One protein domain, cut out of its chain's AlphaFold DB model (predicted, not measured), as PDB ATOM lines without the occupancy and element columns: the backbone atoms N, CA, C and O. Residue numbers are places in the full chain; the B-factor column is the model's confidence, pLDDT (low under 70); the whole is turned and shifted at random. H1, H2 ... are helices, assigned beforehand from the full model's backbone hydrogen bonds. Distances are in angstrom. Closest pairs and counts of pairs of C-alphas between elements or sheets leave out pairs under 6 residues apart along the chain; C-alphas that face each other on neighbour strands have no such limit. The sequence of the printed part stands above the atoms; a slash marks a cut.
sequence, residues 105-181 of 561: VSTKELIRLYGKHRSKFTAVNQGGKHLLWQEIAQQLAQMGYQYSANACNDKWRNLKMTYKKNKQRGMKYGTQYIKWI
ATOM      1  N   VAL A 105      -8.621 -83.284 -91.347       87.88
ATOM      2  CA  VAL A 105      -9.237 -84.430 -90.650       87.88
ATOM      3  C   VAL A 105     -10.094 -83.953 -89.475       87.88
ATOM      4  O   VAL A 105     -11.298 -84.191 -89.465       87.88
ATOM      5  N   SER A 106      -9.521 -83.161 -88.564       89.06
ATOM      6  CA  SER A 106     -10.256 -82.528 -87.453       89.06
ATOM      7  C   SER A 106     -11.431 -81.659 -87.923       89.06
ATOM      8  O   SER A 106     -12.491 -81.630 -87.300       89.06
ATOM      9  N   THR A 107     -11.278 -80.971 -89.062       91.94
ATOM     10  CA  THR A 107     -12.361 -80.177 -89.657       91.94
ATOM     11  C   THR A 107     -13.509 -81.060 -90.162       91.94
ATOM     12  O   THR A 107     -14.665 -80.689 -89.960       91.94
ATOM     13  N   LYS A 108     -13.227 -82.222 -90.773       91.44
ATOM     14  CA  LYS A 108     -14.261 -83.216 -91.118       91.44
ATOM     15  C   LYS A 108     -14.924 -83.805 -89.878       91.44
ATOM     16  O   LYS A 108     -16.141 -83.963 -89.858       91.44
ATOM     17  N   GLU A 109     -14.149 -84.079 -88.837       91.81
ATOM     18  CA  GLU A 109     -14.670 -84.707 -87.628       91.81
ATOM     19  C   GLU A 109     -15.620 -83.777 -86.855       91.81
ATOM     20  O   GLU A 109     -16.712 -84.190 -86.469       91.81
ATOM     21  N   LEU A 110     -15.315 -82.474 -86.782       92.56
ATOM     22  CA  LEU A 110     -16.267 -81.459 -86.312       92.56
ATOM     23  C   LEU A 110     -17.574 -81.450 -87.132       92.56
ATOM     24  O   LEU A 110     -18.654 -81.288 -86.564       92.56
ATOM     25  N   ILE A 111     -17.492 -81.606 -88.460       93.06
ATOM     26  CA  ILE A 111     -18.675 -81.666 -89.337       93.06
ATOM     27  C   ILE A 111     -19.501 -82.924 -89.020       93.06
ATOM     28  O   ILE A 111     -20.717 -82.820 -88.855       93.06
ATOM     29  N   ARG A 112     -18.851 -84.087 -88.871       92.31
ATOM     30  CA  ARG A 112     -19.486 -85.370 -88.522       92.31
ATOM     31  C   ARG A 112     -20.188 -85.309 -87.163       92.31
ATOM     32  O   ARG A 112     -21.365 -85.660 -87.065       92.31
ATOM     33  N   LEU A 113     -19.503 -84.805 -86.136       91.56
ATOM     34  CA  LEU A 113     -20.046 -84.641 -84.786       91.56
ATOM     35  C   LEU A 113     -21.207 -83.639 -84.753       91.56
ATOM     36  O   LEU A 113     -22.237 -83.924 -84.143       91.56
ATOM     37  N   TYR A 114     -21.113 -82.508 -85.461       90.75
ATOM     38  CA  TYR A 114     -22.256 -81.598 -85.586       90.75
ATOM     39  C   TYR A 114     -23.457 -82.262 -86.278       90.75
ATOM     40  O   TYR A 114     -24.596 -82.015 -85.886       90.75
ATOM     41  N   GLY A 115     -23.216 -83.124 -87.273       87.75
ATOM     42  CA  GLY A 115     -24.249 -83.953 -87.894       87.75
ATOM     43  C   GLY A 115     -24.969 -84.843 -86.877       87.75
ATOM     44  O   GLY A 115     -26.188 -84.746 -86.752       87.75
ATOM     45  N   LYS A 116     -24.210 -85.623 -86.092       88.12
ATOM     46  CA  LYS A 116     -24.719 -86.499 -85.016       88.12
ATOM     47  C   LYS A 116     -25.596 -85.744 -84.006       88.12
ATOM     48  O   LYS A 116     -26.650 -86.233 -83.623       88.12
ATOM     49  N   HIS A 117     -25.194 -84.536 -83.606       83.50
ATOM     50  CA  HIS A 117     -25.905 -83.741 -82.591       83.50
ATOM     51  C   HIS A 117     -26.927 -82.744 -83.165       83.50
ATOM     52  O   HIS A 117     -27.479 -81.927 -82.423       83.50
ATOM     53  N   ARG A 118     -27.214 -82.773 -84.477       83.12
ATOM     54  CA  ARG A 118     -28.079 -81.773 -85.138       83.12
ATOM     55  C   ARG A 118     -29.506 -81.732 -84.572       83.12
ATOM     56  O   ARG A 118     -30.082 -80.643 -84.496       83.12
ATOM     57  N   SER A 119     -30.063 -82.873 -84.163       80.38
ATOM     58  CA  SER A 119     -31.369 -82.963 -83.491       80.38
ATOM     59  C   SER A 119     -31.357 -82.192 -82.166       80.38
ATOM     60  O   SER A 119     -32.133 -81.249 -82.005       80.38
ATOM     61  N   LYS A 120     -30.387 -82.480 -81.282       82.81
ATOM     62  CA  LYS A 120     -30.160 -81.743 -80.024       82.81
ATOM     63  C   LYS A 120     -30.035 -80.229 -80.260       82.81
ATOM     64  O   LYS A 120     -30.704 -79.439 -79.600       82.81
ATOM     65  N   PHE A 121     -29.246 -79.804 -81.254       82.25
ATOM     66  CA  PHE A 121     -29.080 -78.381 -81.611       82.25
ATOM     67  C   PHE A 121     -30.356 -77.682 -82.106       82.25
ATOM     68  O   PHE A 121     -30.377 -76.447 -82.176       82.25
ATOM     69  N   THR A 122     -31.378 -78.452 -82.485       76.50
ATOM     70  CA  THR A 122     -32.670 -77.956 -82.971       76.50
ATOM     71  C   THR A 122     -33.711 -77.926 -81.848       76.50
ATOM     72  O   THR A 122     -34.458 -76.959 -81.768       76.50
ATOM     73  N   ALA A 123     -33.703 -78.913 -80.943       74.44
ATOM     74  CA  ALA A 123     -34.593 -78.965 -79.779       74.44
ATOM     75  C   ALA A 123     -34.219 -77.968 -78.662       74.44
ATOM     76  O   ALA A 123     -35.081 -77.499 -77.925       74.44
ATOM     77  N   VAL A 124     -32.931 -77.639 -78.509       74.69
ATOM     78  CA  VAL A 124     -32.441 -76.846 -77.369       74.69
ATOM     79  C   VAL A 124     -32.539 -75.334 -77.623       74.69
ATOM     80  O   VAL A 124     -32.084 -74.821 -78.649       74.69
ATOM     81  N   ASN A 125     -33.075 -74.602 -76.639       64.69
ATOM     82  CA  ASN A 125     -33.154 -73.136 -76.621       64.69
ATOM     83  C   ASN A 125     -31.772 -72.454 -76.687       64.69
ATOM     84  O   ASN A 125     -30.727 -73.066 -76.475       64.69
ATOM     85  N   GLN A 126     -31.743 -71.158 -77.013       58.91
ATOM     86  CA  GLN A 126     -30.511 -70.472 -77.430       58.91
ATOM     87  C   GLN A 126     -29.357 -70.520 -76.403       58.91
ATOM     88  O   GLN A 126     -28.206 -70.579 -76.831       58.91
ATOM     89  N   GLY A 127     -29.647 -70.558 -75.095       55.44
ATOM     90  CA  GLY A 127     -28.636 -70.683 -74.033       55.44
ATOM     91  C   GLY A 127     -27.977 -72.069 -73.945       55.44
ATOM     92  O   GLY A 127     -26.754 -72.173 -73.915       55.44
ATOM     93  N   GLY A 128     -28.762 -73.154 -74.002       71.88
ATOM     94  CA  GLY A 128     -28.256 -74.526 -73.819       71.88
ATOM     95  C   GLY A 128     -27.316 -75.023 -74.928       71.88
ATOM     96  O   GLY A 128     -26.632 -76.032 -74.770       71.88
ATOM     97  N   LYS A 129     -27.215 -74.294 -76.047       79.88
ATOM     98  CA  LYS A 129     -26.338 -74.641 -77.181       79.88
ATOM     99  C   LYS A 129     -24.847 -74.598 -76.829       79.88
ATOM    100  O   LYS A 129     -24.066 -75.206 -77.553       79.88
ATOM    101  N   HIS A 130     -24.447 -73.933 -75.739       83.81
ATOM    102  CA  HIS A 130     -23.074 -74.011 -75.223       83.81
ATOM    103  C   HIS A 130     -22.701 -75.441 -74.799       83.81
ATOM    104  O   HIS A 130     -21.653 -75.944 -75.197       83.81
ATOM    105  N   LEU A 131     -23.587 -76.123 -74.064       85.06
ATOM    106  CA  LEU A 131     -23.343 -77.472 -73.542       85.06
ATOM    107  C   LEU A 131     -23.147 -78.490 -74.676       85.06
ATOM    108  O   LEU A 131     -22.262 -79.333 -74.604       85.06
ATOM    109  N   LEU A 132     -23.879 -78.342 -75.783       88.56
ATOM    110  CA  LEU A 132     -23.695 -79.167 -76.984       88.56
ATOM    111  C   LEU A 132     -22.348 -78.915 -77.689       88.56
ATOM    112  O   LEU A 132     -21.773 -79.830 -78.276       88.56
ATOM    113  N   TRP A 133     -21.808 -77.693 -77.622       92.56
ATOM    114  CA  TRP A 133     -20.447 -77.414 -78.101       92.56
ATOM    115  C   TRP A 133     -19.367 -77.963 -77.166       92.56
ATOM    116  O   TRP A 133     -18.300 -78.338 -77.645       92.56
ATOM    117  N   GLN A 134     -19.651 -78.052 -75.867       90.31
ATOM    118  CA  GLN A 134     -18.792 -78.695 -74.873       90.31
ATOM    119  C   GLN A 134     -18.785 -80.225 -75.047       90.31
ATOM    120  O   GLN A 134     -17.712 -80.819 -75.090       90.31
ATOM    121  N   GLU A 135     -19.945 -80.843 -75.298       90.69
ATOM    122  CA  GLU A 135     -20.083 -82.266 -75.655       90.69
ATOM    123  C   GLU A 135     -19.295 -82.614 -76.940       90.69
ATOM    124  O   GLU A 135     -18.649 -83.661 -77.028       90.69
ATOM    125  N   ILE A 136     -19.303 -81.722 -77.940       91.94
ATOM    126  CA  ILE A 136     -18.510 -81.868 -79.175       91.94
ATOM    127  C   ILE A 136     -17.010 -81.655 -78.932       91.94
ATOM    128  O   ILE A 136     -16.204 -82.407 -79.474       91.94
ATOM    129  N   ALA A 137     -16.624 -80.662 -78.127       91.56
ATOM    130  CA  ALA A 137     -15.226 -80.427 -77.763       91.56
ATOM    131  C   ALA A 137     -14.622 -81.633 -77.021       91.56
ATOM    132  O   ALA A 137     -13.520 -82.061 -77.345       91.56
ATOM    133  N   GLN A 138     -15.376 -82.243 -76.101       91.62
ATOM    134  CA  GLN A 138     -14.959 -83.450 -75.387       91.62
ATOM    135  C   GLN A 138     -14.795 -84.658 -76.328       91.62
ATOM    136  O   GLN A 138     -13.793 -85.364 -76.236       91.62
ATOM    137  N   GLN A 139     -15.720 -84.865 -77.277       91.12
ATOM    138  CA  GLN A 139     -15.589 -85.911 -78.306       91.12
ATOM    139  C   GLN A 139     -14.379 -85.675 -79.231       91.12
ATOM    140  O   GLN A 139     -13.729 -86.638 -79.627       91.12
ATOM    141  N   LEU A 140     -14.024 -84.422 -79.540       91.38
ATOM    142  CA  LEU A 140     -12.806 -84.100 -80.298       91.38
ATOM    143  C   LEU A 140     -11.529 -84.344 -79.474       91.38
ATOM    144  O   LEU A 140     -10.579 -84.925 -79.997       91.38
ATOM    145  N   ALA A 141     -11.527 -84.003 -78.182       90.19
ATOM    146  CA  ALA A 141     -10.402 -84.264 -77.280       90.19
ATOM    147  C   ALA A 141     -10.142 -85.773 -77.089       90.19
ATOM    148  O   ALA A 141      -8.987 -86.197 -77.096       90.19
ATOM    149  N   GLN A 142     -11.198 -86.594 -77.020       90.38
ATOM    150  CA  GLN A 142     -11.108 -88.067 -77.028       90.38
ATOM    151  C   GLN A 142     -10.452 -88.624 -78.306       90.38
ATOM    152  O   GLN A 142      -9.884 -89.711 -78.281       90.38
ATOM    153  N   MET A 143     -10.498 -87.878 -79.413       86.75
ATOM    154  CA  MET A 143      -9.860 -88.217 -80.694       86.75
ATOM    155  C   MET A 143      -8.477 -87.556 -80.855       86.75
ATOM    156  O   MET A 143      -7.926 -87.527 -81.954       86.75
ATOM    157  N   GLY A 144      -7.917 -87.001 -79.774       85.94
ATOM    158  CA  GLY A 144      -6.610 -86.338 -79.745       85.94
ATOM    159  C   GLY A 144      -6.609 -84.867 -80.183       85.94
ATOM    160  O   GLY A 144      -5.546 -84.247 -80.194       85.94
ATOM    161  N   TYR A 145      -7.764 -84.282 -80.521       87.69
ATOM    162  CA  TYR A 145      -7.871 -82.907 -81.018       87.69
ATOM    163  C   TYR A 145      -8.265 -81.921 -79.911       87.69
ATOM    164  O   TYR A 145      -9.414 -81.887 -79.466       87.69
ATOM    165  N   GLN A 146      -7.327 -81.074 -79.484       87.75
ATOM    166  CA  GLN A 146      -7.529 -80.159 -78.358       87.75
ATOM    167  C   GLN A 146      -8.155 -78.829 -78.809       87.75
ATOM    168  O   GLN A 146      -7.459 -77.884 -79.177       87.75
ATOM    169  N   TYR A 147      -9.490 -78.739 -78.764       87.12
ATOM    170  CA  TYR A 147     -10.238 -77.513 -79.076       87.12
ATOM    171  C   TYR A 147     -11.274 -77.178 -78.001       87.12
ATOM    172  O   TYR A 147     -11.991 -78.047 -77.515       87.12
ATOM    173  N   SER A 148     -11.429 -75.890 -77.686       89.00
ATOM    174  CA  SER A 148     -12.488 -75.417 -76.788       89.00
ATOM    175  C   SER A 148     -13.865 -75.397 -77.468       89.00
ATOM    176  O   SER A 148     -13.975 -75.244 -78.688       89.00
ATOM    177  N   ALA A 149     -14.940 -75.450 -76.673       88.69
ATOM    178  CA  ALA A 149     -16.322 -75.337 -77.155       88.69
ATOM    179  C   ALA A 149     -16.543 -74.097 -78.052       88.69
ATOM    180  O   ALA A 149     -17.192 -74.175 -79.099       88.69
ATOM    181  N   ASN A 150     -15.930 -72.963 -77.692       86.62
ATOM    182  CA  ASN A 150     -15.976 -71.735 -78.485       86.62
ATOM    183  C   ASN A 150     -15.215 -71.862 -79.816       86.62
ATOM    184  O   ASN A 150     -15.732 -71.429 -80.847       86.62
ATOM    185  N   ALA A 151     -14.045 -72.512 -79.835       86.62
ATOM    186  CA  ALA A 151     -13.311 -72.781 -81.073       86.62
ATOM    187  C   ALA A 151     -14.114 -73.686 -82.028       86.62
ATOM    188  O   ALA A 151     -14.200 -73.388 -83.221       86.62
ATOM    189  N   CYS A 152     -14.766 -74.733 -81.511       90.12
ATOM    190  CA  CYS A 152     -15.660 -75.609 -82.279       90.12
ATOM    191  C   CYS A 152     -16.856 -74.839 -82.869       90.12
ATOM    192  O   CYS A 152     -17.135 -74.940 -84.068       90.12
ATOM    193  N   ASN A 153     -17.520 -74.012 -82.054       91.25
ATOM    194  CA  ASN A 153     -18.636 -73.160 -82.468       91.25
ATOM    195  C   ASN A 153     -18.229 -72.180 -83.583       91.25
ATOM    196  O   ASN A 153     -18.869 -72.131 -84.636       91.25
ATOM    197  N   ASP A 154     -17.139 -71.428 -83.412       88.12
ATOM    198  CA  ASP A 154     -16.706 -70.444 -84.409       88.12
ATOM    199  C   ASP A 154     -16.140 -71.094 -85.681       88.12
ATOM    200  O   ASP A 154     -16.423 -70.621 -86.790       88.12
ATOM    201  N   LYS A 155     -15.439 -72.230 -85.574       91.19
ATOM    202  CA  LYS A 155     -15.057 -73.051 -86.732       91.19
ATOM    203  C   LYS A 155     -16.301 -73.489 -87.512       91.19
ATOM    204  O   LYS A 155     -16.367 -73.256 -88.723       91.19
ATOM    205  N   TRP A 156     -17.325 -74.021 -86.840       92.94
ATOM    206  CA  TRP A 156     -18.584 -74.410 -87.480       92.94
ATOM    207  C   TRP A 156     -19.337 -73.221 -88.096       92.94
ATOM    208  O   TRP A 156     -19.823 -73.311 -89.225       92.94
ATOM    209  N   ARG A 157     -19.395 -72.067 -87.424       89.81
ATOM    210  CA  ARG A 157     -20.009 -70.840 -87.969       89.81
ATOM    211  C   ARG A 157     -19.313 -70.383 -89.252       89.81
ATOM    212  O   ARG A 157     -19.994 -70.030 -90.220       89.81
ATOM    213  N   ASN A 158     -17.985 -70.445 -89.297       88.69
ATOM    214  CA  ASN A 158     -17.196 -70.110 -90.484       88.69
ATOM    215  C   ASN A 158     -17.393 -71.123 -91.629       88.69
ATOM    216  O   ASN A 158     -17.564 -70.715 -92.785       88.69
ATOM    217  N   LEU A 159     -17.477 -72.424 -91.322       91.56
ATOM    218  CA  LEU A 159     -17.869 -73.462 -92.284       91.56
ATOM    219  C   LEU A 159     -19.278 -73.199 -92.843       91.56
ATOM    220  O   LEU A 159     -19.453 -73.137 -94.058       91.56
ATOM    221  N   LYS A 160     -20.271 -72.940 -91.982       89.56
ATOM    222  CA  LYS A 160     -21.673 -72.686 -92.367       89.56
ATOM    223  C   LYS A 160     -21.838 -71.398 -93.189       89.56
ATOM    224  O   LYS A 160     -22.657 -71.364 -94.108       89.56
ATOM    225  N   MET A 161     -21.038 -70.356 -92.937       86.50
ATOM    226  CA  MET A 161     -20.972 -69.171 -93.809       86.50
ATOM    227  C   MET A 161     -20.355 -69.476 -95.182       86.50
ATOM    228  O   MET A 161     -20.840 -68.972 -96.196       86.50
ATOM    229  N   THR A 162     -19.308 -70.299 -95.228       86.38
ATOM    230  CA  THR A 162     -18.637 -70.692 -96.480       86.38
ATOM    231  C   THR A 162     -19.541 -71.590 -97.327       86.38
ATOM    232  O   THR A 162     -19.724 -71.329 -98.517       86.38
ATOM    233  N   TYR A 163     -20.220 -72.551 -96.695       90.56
ATOM    234  CA  TYR A 163     -21.286 -73.351 -97.293       90.56
ATOM    235  C   TYR A 163     -22.386 -72.478 -97.909       90.56
ATOM    236  O   TYR A 163     -22.700 -72.661 -99.081       90.56
ATOM    237  N   LYS A 164     -22.925 -71.482 -97.186       87.31
ATOM    238  CA  LYS A 164     -23.964 -70.582 -97.729       87.31
ATOM    239  C   LYS A 164     -23.511 -69.847 -98.997       87.31
ATOM    240  O   LYS A 164     -24.255 -69.818 -99.974       87.31
ATOM    241  N   LYS A 165     -22.284 -69.307 -99.016       85.94
ATOM    242  CA  LYS A 165     -21.700 -68.662-100.211       85.94
ATOM    243  C   LYS A 165     -21.548 -69.646-101.375       85.94
ATOM    244  O   LYS A 165     -21.837 -69.299-102.516       85.94
ATOM    245  N   ASN A 166     -21.119 -70.874-101.091       85.44
ATOM    246  CA  ASN A 166     -20.949 -71.909-102.106       85.44
ATOM    247  C   ASN A 166     -22.294 -72.435-102.634       85.44
ATOM    248  O   ASN A 166     -22.444 -72.534-103.846       85.44
ATOM    249  N   LYS A 167     -23.312 -72.640-101.787       85.19
ATOM    250  CA  LYS A 167     -24.675 -72.997-102.222       85.19
ATOM    251  C   LYS A 167     -25.266 -71.919-103.137       85.19
ATOM    252  O   LYS A 167     -25.809 -72.246-104.183       85.19
ATOM    253  N   GLN A 168     -25.064 -70.637-102.813       82.12
ATOM    254  CA  GLN A 168     -25.487 -69.519-103.671       82.12
ATOM    255  C   GLN A 168     -24.756 -69.482-105.029       82.12
ATOM    256  O   GLN A 168     -25.338 -69.044-106.017       82.12
ATOM    257  N   ARG A 169     -23.505 -69.960-105.108       76.94
ATOM    258  CA  ARG A 169     -22.797 -70.175-106.387       76.94
ATOM    259  C   ARG A 169     -23.345 -71.393-107.136       76.94
ATOM    260  O   ARG A 169     -23.536 -71.311-108.344       76.94
ATOM    261  N   GLY A 170     -23.669 -72.474-106.425       80.31
ATOM    262  CA  GLY A 170     -24.331 -73.658-106.980       80.31
ATOM    263  C   GLY A 170     -25.663 -73.333-107.655       80.31
ATOM    264  O   GLY A 170     -25.909 -73.813-108.751       80.31
ATOM    265  N   MET A 171     -26.461 -72.429-107.078       77.88
ATOM    266  CA  MET A 171     -27.709 -71.949-107.696       77.88
ATOM    267  C   MET A 171     -27.507 -71.048-108.932       77.88
ATOM    268  O   MET A 171     -28.484 -70.705-109.584       77.88
ATOM    269  N   LYS A 172     -26.273 -70.628-109.248       73.00
ATOM    270  CA  LYS A 172     -25.961 -69.805-110.434       73.00
ATOM    271  C   LYS A 172     -25.235 -70.552-111.548       73.00
ATOM    272  O   LYS A 172     -25.316 -70.125-112.692       73.00
ATOM    273  N   TYR A 173     -24.499 -71.608-111.210       76.81
ATOM    274  CA  TYR A 173     -23.632 -72.321-112.154       76.81
ATOM    275  C   TYR A 173     -23.833 -73.843-112.140       76.81
ATOM    276  O   TYR A 173     -23.323 -74.522-113.018       76.81
ATOM    277  N   GLY A 174     -24.561 -74.394-111.164       76.56
ATOM    278  CA  GLY A 174     -24.638 -75.829-110.887       76.56
ATOM    279  C   GLY A 174     -23.732 -76.248-109.721       76.56
ATOM    280  O   GLY A 174     -22.658 -75.681-109.487       76.56
ATOM    281  N   THR A 175     -24.162 -77.246-108.946       71.75
ATOM    282  CA  THR A 175     -23.433 -77.749-107.765       71.75
ATOM    283  C   THR A 175     -22.106 -78.427-108.118       71.75
ATOM    284  O   THR A 175     -21.182 -78.405-107.304       71.75
ATOM    285  N   GLN A 176     -21.968 -78.953-109.337       71.69
ATOM    286  CA  GLN A 176     -20.763 -79.604-109.856       71.69
ATOM    287  C   GLN A 176     -19.530 -78.680-109.924       71.69
ATOM    288  O   GLN A 176     -18.400 -79.158-109.851       71.69
ATOM    289  N   TYR A 177     -19.717 -77.356-109.973       73.12
ATOM    290  CA  TYR A 177     -18.608 -76.389-109.985       73.12
ATOM    291  C   TYR A 177     -18.040 -76.079-108.585       73.12
ATOM    292  O   TYR A 177     -17.038 -75.369-108.458       73.12
ATOM    293  N   ILE A 178     -18.637 -76.610-107.511       83.12
ATOM    294  CA  ILE A 178     -18.209 -76.341-106.133       83.12
ATOM    295  C   ILE A 178     -17.089 -77.310-105.721       83.12
ATOM    296  O   ILE A 178     -17.310 -78.299-105.027       83.12
ATOM    297  N   LYS A 179     -15.843 -76.975-106.079       83.44
ATOM    298  CA  LYS A 179     -14.622 -77.730-105.715       83.44
ATOM    299  C   LYS A 179     -14.229 -77.663-104.219       83.44
ATOM    300  O   LYS A 179     -13.074 -77.892-103.873       83.44
ATOM    301  N   TRP A 180     -15.142 -77.294-103.316       89.50
ATOM    302  CA  TRP A 180     -14.845 -77.148-101.884       89.50
ATOM    303  C   TRP A 180     -15.101 -78.467-101.149       89.50
ATOM    304  O   TRP A 180     -16.243 -78.912-101.085       89.50
ATOM    305  N   ILE A 181     -14.052 -79.071-100.581       86.56
ATOM    306  CA  ILE A 181     -14.073 -80.452-100.056       86.56
ATOM    307  C   ILE A 181     -15.194 -80.730 -99.041       86.56
ATOM    308  O   ILE A 181     -15.847 -81.764 -99.123       86.56
TER     309      ILE A 181
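What this domain is: This is residues 105 to 181 of the 561 residues of the protein "Myb-like domain-containing protein" of Cinara cedri (UniProt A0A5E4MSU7). The long helix H4 and the shorter H3 make a rough T, with the first residues of H4 meeting H3 about perpendicular and the rest of H4 running away as a long stem. H1 sits in the corner between them, crossing the beginning of H4, H2 folds onto the first residues of H3 as a small helical hairpin, and the tail after H4, residues 174 to 181, folds back toward H1. The printed part has 77 residues with four named helices, in the order H1, H2, H3, H4, and no named strand; the class is all helix. The whole is only just loose, close to compact, with a radius of gyration of the C-alphas of 14.1 A and spans of 39 by 30 by 18 A.

Where its parts are: H1 covers residues 105 to 116, beginning at C-alpha 105 at (-9.237, -84.430, -90.650), and is 16.6 A long from first to last C-alpha. H2 is residues 118 to 123, 8.9 A long. H3 is residues 129 to 142, 20.3 A long, with C-alpha 129 at (-26.338, -74.641, -77.181). H4 is residues 149 to 173, 35.9 A long, ending at C-alpha 173 at (-23.632, -72.321, -112.154).

How they stand to each other: H1 and H3 touch, the closest C-alphas being those of Leu 113 and Ile 136, 6.4 A apart; they run opposite ways at a steep tilt of 47 degrees, and H3 touches H1 with residues 136 to 140 alone. H1 and H4 only just touch, with 3 pairs of C-alphas within 8 A, at the C-alphas of Leu 110 and Cys 152, the closest, 7.1 A apart; their lines are about perpendicular, at 87 degrees. H1 and H2 meet only through their link. H2 and H3 form a hairpin, opposite ways at a shallow tilt of 26 degrees; they only just touch, with 3 pairs of C-alphas within 8 A, the closest being those of Phe 121 and Lys 129, 6.4 A apart. H3 and H4 touch, with the C-alphas of Trp 133 and Ala 149 closest at 4.7 A; they are about perpendicular, at 80 degrees, and H4 touches H3 with residues 149 to 153 alone. H2 and H4 are apart. In H1, H2 and H3 every O i to N i+4 pair is within hydrogen-bond range, and in H4 20 of 21 are.

The domain as a whole: The two C-alphas farthest apart are those of Gln 142 and Lys 172, 40.9 A. The first and last printed C-alphas, of Val 105 and Ile 181, are 11.3 A apart. The printed part has no cut. The links from H1 to H2 and from H2 to H3 are tight, and the link from H3 to H4 is short. The mean pLDDT of the printed part is 84.9, and residues 125 to 127 are under 70.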